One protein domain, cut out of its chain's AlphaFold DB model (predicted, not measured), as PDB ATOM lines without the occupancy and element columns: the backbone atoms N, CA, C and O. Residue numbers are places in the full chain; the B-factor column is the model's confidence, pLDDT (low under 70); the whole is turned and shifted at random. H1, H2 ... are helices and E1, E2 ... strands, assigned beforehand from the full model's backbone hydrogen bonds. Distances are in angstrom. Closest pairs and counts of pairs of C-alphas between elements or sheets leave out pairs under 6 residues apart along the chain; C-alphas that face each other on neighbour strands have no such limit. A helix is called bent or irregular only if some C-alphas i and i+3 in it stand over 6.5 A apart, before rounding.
ATOM      1  N   TYR A  12      20.213  49.602  16.178       87.12
ATOM      2  CA  TYR A  12      20.942  49.012  17.287       87.12
ATOM      3  C   TYR A  12      20.305  49.456  18.602       87.12
ATOM      4  O   TYR A  12      19.845  50.592  18.721       87.12
ATOM      5  N   SER A  13      20.311  48.574  19.595       89.06
ATOM      6  CA  SER A  13      19.836  48.854  20.950       89.06
ATOM      7  C   SER A  13      20.769  48.239  21.989       89.06
ATOM      8  O   SER A  13      21.611  47.391  21.677       89.06
ATOM      9  N   ILE A  14      20.649  48.705  23.230       89.31
ATOM     10  CA  ILE A  14      21.367  48.157  24.379       89.31
ATOM     11  C   ILE A  14      20.325  47.696  25.384       89.31
ATOM     12  O   ILE A  14      19.470  48.485  25.780       89.31
ATOM     13  N   LYS A  15      20.421  46.432  25.788       91.44
ATOM     14  CA  LYS A  15      19.535  45.818  26.766       91.44
ATOM     15  C   LYS A  15      20.335  45.398  27.987       91.44
ATOM     16  O   LYS A  15      21.348  44.714  27.857       91.44
ATOM     17  N   ILE A  16      19.877  45.789  29.163       89.31
ATOM     18  CA  ILE A  16      20.431  45.382  30.449       89.31
ATOM     19  C   ILE A  16      19.517  44.315  31.030       89.31
ATOM     20  O   ILE A  16      18.301  44.461  31.020       89.31
ATOM     21  N   THR A  17      20.098  43.219  31.503       87.62
ATOM     22  CA  THR A  17      19.400  42.175  32.252       87.62
ATOM     23  C   THR A  17      19.985  42.118  33.654       87.62
ATOM     24  O   THR A  17      21.180  41.851  33.825       87.62
ATOM     25  N   TYR A  18      19.141  42.371  34.645       82.25
ATOM     26  CA  TYR A  18      19.482  42.314  36.061       82.25
ATOM     27  C   TYR A  18      19.433  40.869  36.578       82.25
ATOM     28  O   TYR A  18      18.876  39.972  35.940       82.25
ATOM     29  N   LEU A  19      20.024  40.619  37.751       72.06
ATOM     30  CA  LEU A  19      20.084  39.276  38.349       72.06
ATOM     31  C   LEU A  19      18.705  38.671  38.646       72.06
ATOM     32  O   LEU A  19      18.540  37.455  38.560       72.06
ATOM     33  N   ASN A  20      17.714  39.509  38.951       68.31
ATOM     34  CA  ASN A  20      16.330  39.093  39.189       68.31
ATOM     35  C   ASN A  20      15.575  38.709  37.896       68.31
ATOM     36  O   ASN A  20      14.433  38.261  37.970       68.31
ATOM     37  N   GLY A  21      16.212  38.845  36.728       70.12
ATOM     38  CA  GLY A  21      15.622  38.564  35.421       70.12
ATOM     39  C   GLY A  21      14.882  39.748  34.802       70.12
ATOM     40  O   GLY A  21      14.430  39.625  33.662       70.12
ATOM     41  N   ASP A  22      14.791  40.884  35.502       80.81
ATOM     42  CA  ASP A  22      14.241  42.109  34.932       80.81
ATOM     43  C   ASP A  22      15.153  42.627  33.830       80.81
ATOM     44  O   ASP A  22      16.381  42.478  33.868       80.81
ATOM     45  N   THR A  23      14.538  43.253  32.831       86.56
ATOM     46  CA  THR A  23      15.273  43.794  31.700       86.56
ATOM     47  C   THR A  23      14.909  45.235  31.427       86.56
ATOM     48  O   THR A  23      13.726  45.564  31.360       86.56
ATOM     49  N   GLU A  24      15.921  46.056  31.178       87.81
ATOM     50  CA  GLU A  24      15.786  47.457  30.804       87.81
ATOM     51  C   GLU A  24      16.402  47.690  29.421       87.81
ATOM     52  O   GLU A  24      17.545  47.312  29.165       87.81
ATOM     53  N   ASP A  25      15.645  48.318  28.523       84.38
ATOM     54  CA  ASP A  25      16.166  48.802  27.245       84.38
ATOM     55  C   ASP A  25      16.603  50.257  27.400       84.38
ATOM     56  O   ASP A  25      15.796  51.143  27.704       84.38
ATOM     57  N   ILE A  26      17.885  50.521  27.157       82.00
ATOM     58  CA  ILE A  26      18.430  51.860  27.336       82.00
ATOM     59  C   ILE A  26      18.043  52.741  26.144       82.00
ATOM     60  O   ILE A  26      18.547  52.587  25.027       82.00
ATOM     61  N   ASN A  27      17.160  53.706  26.405       68.56
ATOM     62  CA  ASN A  27      16.683  54.678  25.427       68.56
ATOM     63  C   ASN A  27      17.379  56.032  25.604       68.56
ATOM     64  O   ASN A  27      17.018  56.820  26.479       68.56
ATOM     65  N   TYR A  28      18.321  56.360  24.719       66.56
ATOM     66  CA  TYR A  28      18.915  57.696  24.690       66.56
ATOM     67  C   TYR A  28      18.154  58.628  23.744       66.56
ATOM     68  O   TYR A  28      18.106  58.425  22.529       66.56
ATOM     69  N   LYS A  29      17.580  59.700  24.300       65.38
ATOM     70  CA  LYS A  29      16.940  60.762  23.513       65.38
ATOM     71  C   LYS A  29      17.981  61.488  22.654       65.38
ATOM     72  O   LYS A  29      18.994  61.948  23.168       65.38
ATOM     73  N   GLY A  30      17.695  61.638  21.359       66.50
ATOM     74  CA  GLY A  30      18.517  62.425  20.427       66.50
ATOM     75  C   GLY A  30      19.673  61.670  19.763       66.50
ATOM     76  O   GLY A  30      20.509  62.303  19.123       66.50
ATOM     77  N   ILE A  31      19.727  60.342  19.885       72.19
ATOM     78  CA  ILE A  31      20.792  59.515  19.309       72.19
ATOM     79  C   ILE A  31      20.290  58.771  18.073       72.19
ATOM     80  O   ILE A  31      19.181  58.243  18.044       72.19
ATOM     81  N   ASN A  32      21.139  58.710  17.045       76.25
ATOM     82  CA  ASN A  32      20.872  57.938  15.842       76.25
ATOM     83  C   ASN A  32      21.096  56.436  16.095       76.25
ATOM     84  O   ASN A  32      22.207  55.925  15.942       76.25
ATOM     85  N   THR A  33      20.028  55.720  16.441       80.94
ATOM     86  CA  THR A  33      20.044  54.271  16.695       80.94
ATOM     87  C   THR A  33      20.386  53.434  15.460       80.94
ATOM     88  O   THR A  33      20.782  52.282  15.605       80.94
ATOM     89  N   SER A  34      20.337  53.991  14.246       81.44
ATOM     90  CA  SER A  34      20.816  53.331  13.020       81.44
ATOM     91  C   SER A  34      22.332  53.430  12.812       81.44
ATOM     92  O   SER A  34      22.879  52.831  11.879       81.44
ATOM     93  N   SER A  35      23.039  54.191  13.653       83.06
ATOM     94  CA  SER A  35      24.490  54.352  13.589       83.06
ATOM     95  C   SER A  35      25.188  53.381  14.537       83.06
ATOM     96  O   SER A  35      25.222  53.578  15.750       83.06
ATOM     97  N   TYR A  36      25.824  52.350  13.971       83.88
ATOM     98  CA  TYR A  36      26.626  51.391  14.743       83.88
ATOM     99  C   TYR A  36      27.689  52.082  15.602       83.88
ATOM    100  O   TYR A  36      27.917  51.693  16.740       83.88
ATOM    101  N   LYS A  37      28.359  53.104  15.052       85.94
ATOM    102  CA  LYS A  37      29.471  53.780  15.730       85.94
ATOM    103  C   LYS A  37      28.989  54.552  16.957       85.94
ATOM    104  O   LYS A  37      29.632  54.469  18.000       85.94
ATOM    105  N   ASP A  38      27.865  55.252  16.832       85.38
ATOM    106  CA  ASP A  38      27.305  56.049  17.927       85.38
ATOM    107  C   ASP A  38      26.763  55.125  19.022       85.38
ATOM    108  O   ASP A  38      27.107  55.273  20.192       85.38
ATOM    109  N   MET A  39      26.043  54.076  18.624       87.31
ATOM    110  CA  MET A  39      25.512  53.068  19.541       87.31
ATOM    111  C   MET A  39      26.607  52.232  20.224       87.31
ATOM    112  O   MET A  39      26.468  51.861  21.389       87.31
ATOM    113  N   LEU A  40      27.743  51.994  19.563       87.94
ATOM    114  CA  LEU A  40      28.895  51.331  20.175       87.94
ATOM    115  C   LEU A  40      29.583  52.204  21.235       87.94
ATOM    116  O   LEU A  40      30.107  51.663  22.209       87.94
ATOM    117  N   ASN A  41      29.627  53.526  21.048       88.00
ATOM    118  CA  ASN A  41      30.178  54.434  22.055       88.00
ATOM    119  C   ASN A  41      29.309  54.425  23.310       88.00
ATOM    120  O   ASN A  41      29.822  54.197  24.397       88.00
ATOM    121  N   ILE A  42      27.996  54.494  23.132       87.50
ATOM    122  CA  ILE A  42      27.040  54.379  24.231       87.50
ATOM    123  C   ILE A  42      27.183  53.042  24.950       87.50
ATOM    124  O   ILE A  42      27.217  52.996  26.170       87.50
ATOM    125  N   TYR A  43      27.335  51.940  24.216       87.94
ATOM    126  CA  TYR A  43      27.576  50.639  24.838       87.94
ATOM    127  C   TYR A  43      28.850  50.630  25.698       87.94
ATOM    128  O   TYR A  43      28.927  49.900  26.687       87.94
ATOM    129  N   LYS A  44      29.875  51.419  25.351       88.44
ATOM    130  CA  LYS A  44      31.054  51.587  26.213       88.44
ATOM    131  C   LYS A  44      30.731  52.404  27.459       88.44
ATOM    132  O   LYS A  44      31.164  51.987  28.527       88.44
ATOM    133  N   ASP A  45      29.961  53.475  27.322       89.12
ATOM    134  CA  ASP A  45      29.562  54.334  28.439       89.12
ATOM    135  C   ASP A  45      28.672  53.570  29.431       89.12
ATOM    136  O   ASP A  45      28.977  53.534  30.618       89.12
ATOM    137  N   VAL A  46      27.670  52.831  28.937       87.06
ATOM    138  CA  VAL A  46      26.807  51.952  29.746       87.06
ATOM    139  C   VAL A  46      27.638  50.891  30.476       87.06
ATOM    140  O   VAL A  46      27.449  50.651  31.661       87.06
ATOM    141  N   LYS A  47      28.630  50.267  29.831       88.81
ATOM    142  CA  LYS A  47      29.510  49.321  30.548       88.81
ATOM    143  C   LYS A  47      30.292  49.967  31.692       88.81
ATOM    144  O   LYS A  47      30.587  49.278  32.663       88.81
ATOM    145  N   GLU A  48      30.688  51.227  31.544       86.56
ATOM    146  CA  GLU A  48      31.442  51.950  32.567       86.56
ATOM    147  C   GLU A  48      30.529  52.426  33.704       86.56
ATOM    148  O   GLU A  48      30.917  52.350  34.868       86.56
ATOM    149  N   GLU A  49      29.306  52.855  33.389       86.88
ATOM    150  CA  GLU A  49      28.269  53.201  34.367       86.88
ATOM    151  C   GLU A  49      27.931  51.999  35.261       86.88
ATOM    152  O   GLU A  49      27.989  52.089  36.487       86.88
ATOM    153  N   TYR A  50      27.728  50.831  34.652       83.44
ATOM    154  CA  TYR A  50      27.336  49.599  35.341       83.44
ATOM    155  C   TYR A  50      28.522  48.753  35.836       83.44
ATOM    156  O   TYR A  50      28.351  47.598  36.228       83.44
ATOM    157  N   LYS A  51      29.750  49.290  35.852       81.44
ATOM    158  CA  LYS A  51      30.963  48.524  36.214       81.44
ATOM    159  C   LYS A  51      30.960  47.962  37.640       81.44
ATOM    160  O   LYS A  51      31.676  47.001  37.913       81.44
ATOM    161  N   ASN A  52      30.178  48.575  38.527       76.25
ATOM    162  CA  ASN A  52      30.033  48.192  39.930       76.25
ATOM    163  C   ASN A  52      28.698  47.480  40.206       76.25
ATOM    164  O   ASN A  52      28.342  47.290  41.366       76.25
ATOM    165  N   GLU A  53      27.951  47.092  39.178       77.88
ATOM    166  CA  GLU A  53      26.687  46.373  39.320       77.88
ATOM    167  C   GLU A  53      26.800  44.944  38.787       77.88
ATOM    168  O   GLU A  53      27.699  44.608  38.012       77.88
ATOM    169  N   SER A  54      25.885  44.078  39.217       81.62
ATOM    170  CA  SER A  54      25.783  42.711  38.706       81.62
ATOM    171  C   SER A  54      24.720  42.646  37.615       81.62
ATOM    172  O   SER A  54      23.537  42.483  37.903       81.62
ATOM    173  N   VAL A  55      25.137  42.789  36.358       86.38
ATOM    174  CA  VAL A  55      24.235  42.872  35.198       86.38
ATOM    175  C   VAL A  55      24.810  42.177  33.962       86.38
ATOM    176  O   VAL A  55      26.023  41.996  33.813       86.38
ATOM    177  N   ILE A  56      23.930  41.797  33.037       88.88
ATOM    178  CA  ILE A  56      24.289  41.395  31.674       88.88
ATOM    179  C   ILE A  56      23.890  42.530  30.736       88.88
ATOM    180  O   ILE A  56      22.729  42.915  30.701       88.88
ATOM    181  N   ILE A  57      24.843  43.055  29.974       90.56
ATOM    182  CA  ILE A  57      24.617  44.138  29.014       90.56
ATOM    183  C   ILE A  57      24.772  43.561  27.609       90.56
ATOM    184  O   ILE A  57      25.875  43.165  27.214       90.56
ATOM    185  N   ASP A  58      23.675  43.534  26.862       91.19
ATOM    186  CA  ASP A  58      23.599  43.061  25.486       91.19
ATOM    187  C   ASP A  58      23.562  44.244  24.517       91.19
ATOM    188  O   ASP A  58      22.717  45.132  24.617       91.19
ATOM    189  N   PHE A  59      24.459  44.236  23.537       91.06
ATOM    190  CA  PHE A  59      24.394  45.101  22.368       91.06
ATOM    191  C   PHE A  59      23.687  44.355  21.244       91.06
ATOM    192  O   PHE A  59      24.199  43.345  20.758       91.06
ATOM    193  N   ILE A  60      22.521  44.834  20.827       89.94
ATOM    194  CA  ILE A  60      21.624  44.127  19.916       89.94
ATOM    195  C   ILE A  60      21.560  44.881  18.589       89.94
ATOM    196  O   ILE A  60      21.430  46.100  18.560       89.94
ATOM    197  N   GLY A  61      21.663  44.155  17.478       87.25
ATOM    198  CA  GLY A  61      21.364  44.653  16.141       87.25
ATOM    199  C   GLY A  61      20.021  44.117  15.666       87.25
ATOM    200  O   GLY A  61      19.747  42.925  15.800       87.25
ATOM    201  N   LYS A  62      19.198  44.979  15.078       86.62
ATOM    202  CA  LYS A  62      17.892  44.637  14.515       86.62
ATOM    203  C   LYS A  62      17.949  44.700  12.993       86.62
ATOM    204  O   LYS A  62      18.398  45.694  12.419       86.62
ATOM    205  N   THR A  63      17.564  43.612  12.339       84.50
ATOM    206  CA  THR A  63      17.527  43.513  10.871       84.50
ATOM    207  C   THR A  63      16.294  44.221  10.296       84.50
ATOM    208  O   THR A  63      15.379  44.574  11.038       84.50
ATOM    209  N   GLU A  64      16.240  44.395   8.969       77.75
ATOM    210  CA  GLU A  64      15.081  45.006   8.282       77.75
ATOM    211  C   GLU A  64      13.770  44.242   8.535       77.75
ATOM    212  O   GLU A  64      12.696  44.833   8.568       77.75
ATOM    213  N   ASN A  65      13.867  42.930   8.775       81.38
ATOM    214  CA  ASN A  65      12.726  42.054   9.047       81.38
ATOM    215  C   ASN A  65      12.339  42.021  10.538       81.38
ATOM    216  O   ASN A  65      11.474  41.243  10.933       81.38
ATOM    217  N   GLY A  66      12.995  42.825  11.381       74.31
ATOM    218  CA  GLY A  66      12.750  42.880  12.822       74.31
ATOM    219  C   GLY A  66      13.440  41.786  13.642       74.31
ATOM    220  O   GLY A  66      13.258  41.752  14.857       74.31
ATOM    221  N   GLU A  67      14.253  40.919  13.030       83.19
ATOM    222  CA  GLU A  67      15.017  39.909  13.773       83.19
ATOM    223  C   GLU A  67      16.111  40.572  14.618       83.19
ATOM    224  O   GLU A  67      16.884  41.395  14.115       83.19
ATOM    225  N   LEU A  68      16.190  40.183  15.891       84.81
ATOM    226  CA  LEU A  68      17.180  40.670  16.849       84.81
ATOM    227  C   LEU A  68      18.381  39.722  16.899       84.81
ATOM    228  O   LEU A  68      18.230  38.520  17.108       84.81
ATOM    229  N   GLY A  69      19.582  40.270  16.749       83.56
ATOM    230  CA  GLY A  69      20.840  39.550  16.914       83.56
ATOM    231  C   GLY A  69      21.708  40.203  17.982       83.56
ATOM    232  O   GLY A  69      22.025  41.386  17.879       83.56
ATOM    233  N   ILE A  70      22.135  39.435  18.985       86.06
ATOM    234  CA  ILE A  70      23.108  39.904  19.981       86.06
ATOM    235  C   ILE A  70      24.481  39.998  19.301       86.06
ATOM    236  O   ILE A  70      25.030  39.004  18.830       86.06
ATOM    237  N   LEU A  71      25.021  41.212  19.222       85.81
ATOM    238  CA  LEU A  71      26.322  41.526  18.628       85.81
ATOM    239  C   LEU A  71      27.451  41.373  19.648       85.81
ATOM    240  O   LEU A  71      28.488  40.787  19.341       85.81
ATOM    241  N   PHE A  72      27.246  41.900  20.856       85.38
ATOM    242  CA  PHE A  72      28.172  41.780  21.978       85.38
ATOM    243  C   PHE A  72      27.388  41.571  23.265       85.38
ATOM    244  O   PHE A  72      26.342  42.179  23.447       85.38
ATOM    245  N   GLN A  73      27.937  40.768  24.168       88.06
ATOM    246  CA  GLN A  73      27.400  40.575  25.507       88.06
ATOM    247  C   GLN A  73      28.525  40.780  26.517       88.06
ATOM    248  O   GLN A  73      29.624  40.237  26.361       88.06
ATOM    249  N   LYS A  74      28.261  41.559  27.565       86.88
ATOM    250  CA  LYS A  74      29.166  41.707  28.704       86.88
ATOM    251  C   LYS A  74      28.423  41.360  29.983       86.88
ATOM    252  O   LYS A  74      27.487  42.046  30.364       86.88
ATOM    253  N   LYS A  75      28.899  40.323  30.670       86.06
ATOM    254  CA  LYS A  75      28.489  40.015  32.038       86.06
ATOM    255  C   LYS A  75      29.414  40.742  33.014       86.06
ATOM    256  O   LYS A  75      30.635  40.567  32.944       86.06
ATOM    257  N   ILE A  76      28.833  41.561  33.879       80.25
ATOM    258  CA  ILE A  76      29.493  42.223  35.004       80.25
ATOM    259  C   ILE A  76      28.936  41.572  36.269       80.25
ATOM    260  O   ILE A  76      27.735  41.343  36.372       80.25
ATOM    261  N   ILE A  77      29.817  41.167  37.178       69.06
ATOM    262  CA  ILE A  77      29.444  40.516  38.434       69.06
ATOM    263  C   ILE A  77      30.173  41.258  39.543       69.06
ATOM    264  O   ILE A  77      31.401  41.169  39.638       69.06
ATOM    265  N   ASN A  78      29.424  41.985  40.365       69.06
ATOM    266  CA  ASN A  78      29.923  42.544  41.605       69.06
ATOM    267  C   ASN A  78      29.715  41.533  42.748       69.06
ATOM    268  O   ASN A  78      28.593  41.123  43.054       69.06
ATOM    269  N   LYS A  79      30.819  41.145  43.394       65.12
ATOM    270  CA  LYS A  79      30.838  40.188  44.511       65.12
ATOM    271  C   LYS A  79      30.058  40.681  45.734       65.12
ATOM    272  O   LYS A  79      29.524  39.857  46.470       65.12
ATOM    273  N   ASP A  80      29.959  41.993  45.943       65.12
ATOM    274  CA  ASP A  80      29.241  42.561  47.091       65.12
ATOM    275  C   ASP A  80      27.720  42.385  46.959       65.12
ATOM    276  O   ASP A  80      27.025  42.146  47.949       65.12
ATOM    277  N   THR A  81      27.198  42.431  45.731       65.44
ATOM    278  CA  THR A  81      25.778  42.189  45.445       65.44
ATOM    279  C   THR A  81      25.422  40.714  45.640       65.44
ATOM    280  O   THR A  81      24.429  40.416  46.298       65.44
ATOM    281  N   GLU A  82      26.273  39.788  45.177       67.06
ATOM    282  CA  GLU A  82      26.085  38.341  45.392       67.06
ATOM    283  C   GLU A  82      26.086  37.974  46.888       67.06
ATOM    284  O   GLU A  82      25.281  37.156  47.339       67.06
ATOM    285  N   LEU A  83      26.962  38.601  47.682       71.56
ATOM    286  CA  LEU A  83      27.009  38.405  49.134       71.56
ATOM    287  C   LEU A  83      25.736  38.904  49.822       71.56
ATOM    288  O   LEU A  83      25.234  38.242  50.734       71.56
TER     289      LEU A  83
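This is residues 12 to 83 of the 269 residues of the protein "DEHA2E13772p" of Clostridium botulinum B str. Osaka05 (UniProt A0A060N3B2). A strongly twisted sheet of four strands forms a wall, with the long helix H1 lying lengthwise over one face and the other face bare; the small helix H2 lies beyond one end of the sheet, at one end of the longest axis. The hairpin turn between E3 and E4 lies toward the opposite end of that axis. The printed part has 72 residues with two named helices and four named strands, along the chain E1, E2, H1, E3, E4, H2; the sheet's order is E2, E1, E3, E4, all antiparallel. The class is mixed, helices and strands; the whole is compact, with a radius of gyration of the C-alphas of 12.8 A, and its spans of 43 by 22 by 19 A make it only just elongated.

E1, residues 12 to 18, is 20.0 A long from first to last C-alpha and begins with C-alpha 12 at (20.942, 49.012, 17.287). E3, residues 55 to 62, measures 21.7 A. E4, residues 68 to 76, measures 22.0 A and bends by 65 degrees at residue 71. E2 is short, residues 23 to 25, 6.8 A. H1, residues 36 to 52, runs 25.6 A from C-alpha 36 at (26.626, 51.391, 14.743); it is irregular, with C-alphas 49 and 52 7.7 A apart. H2, residues 79 to 83, measures 6.3 A and ends with C-alpha 83 at (27.009, 38.405, 49.134).

The inner strands E1 and E3 are antiparallel at 156 degrees, with N 15 and O 58 within hydrogen-bond range at 2.9 A. E3 and E4 form a hairpin, with N 57 and O 74 at 2.9 A. E1 and E2 form another, with N 24 and O 16 at 2.9 A. E2 and E4 are the edge strands. H1 is on the sheet at a height of 9.1 A, over E3 and only just over E1, on which 3 of its C-alphas fall. On the local plane its line and that of E3 stand at 5 degrees, along the strands. The closest C-alphas of H1 and E3 are those of Tyr 43 and Phe 59, 6.8 A apart. E2, H1 and E3 make a split strand-helix-strand unit, two strands running the same way with E1 between them in the sheet; its crossover is right-handed. H2 is not on the sheet and is apart from H1. Every O i to N i+4 pair in H2 is within hydrogen-bond range, and 12 of 13 in H1.

The two C-alphas farthest apart, those of Glu 64 and Leu 83, are 43.1 A apart. The printed part has no cut. The link from E2 to H1 is short, with 10 residues; the other links are tight. The mean pLDDT of the printed part is 81.7; residue 20, residues 27 to 30 and residues 77 to 82 are under 70.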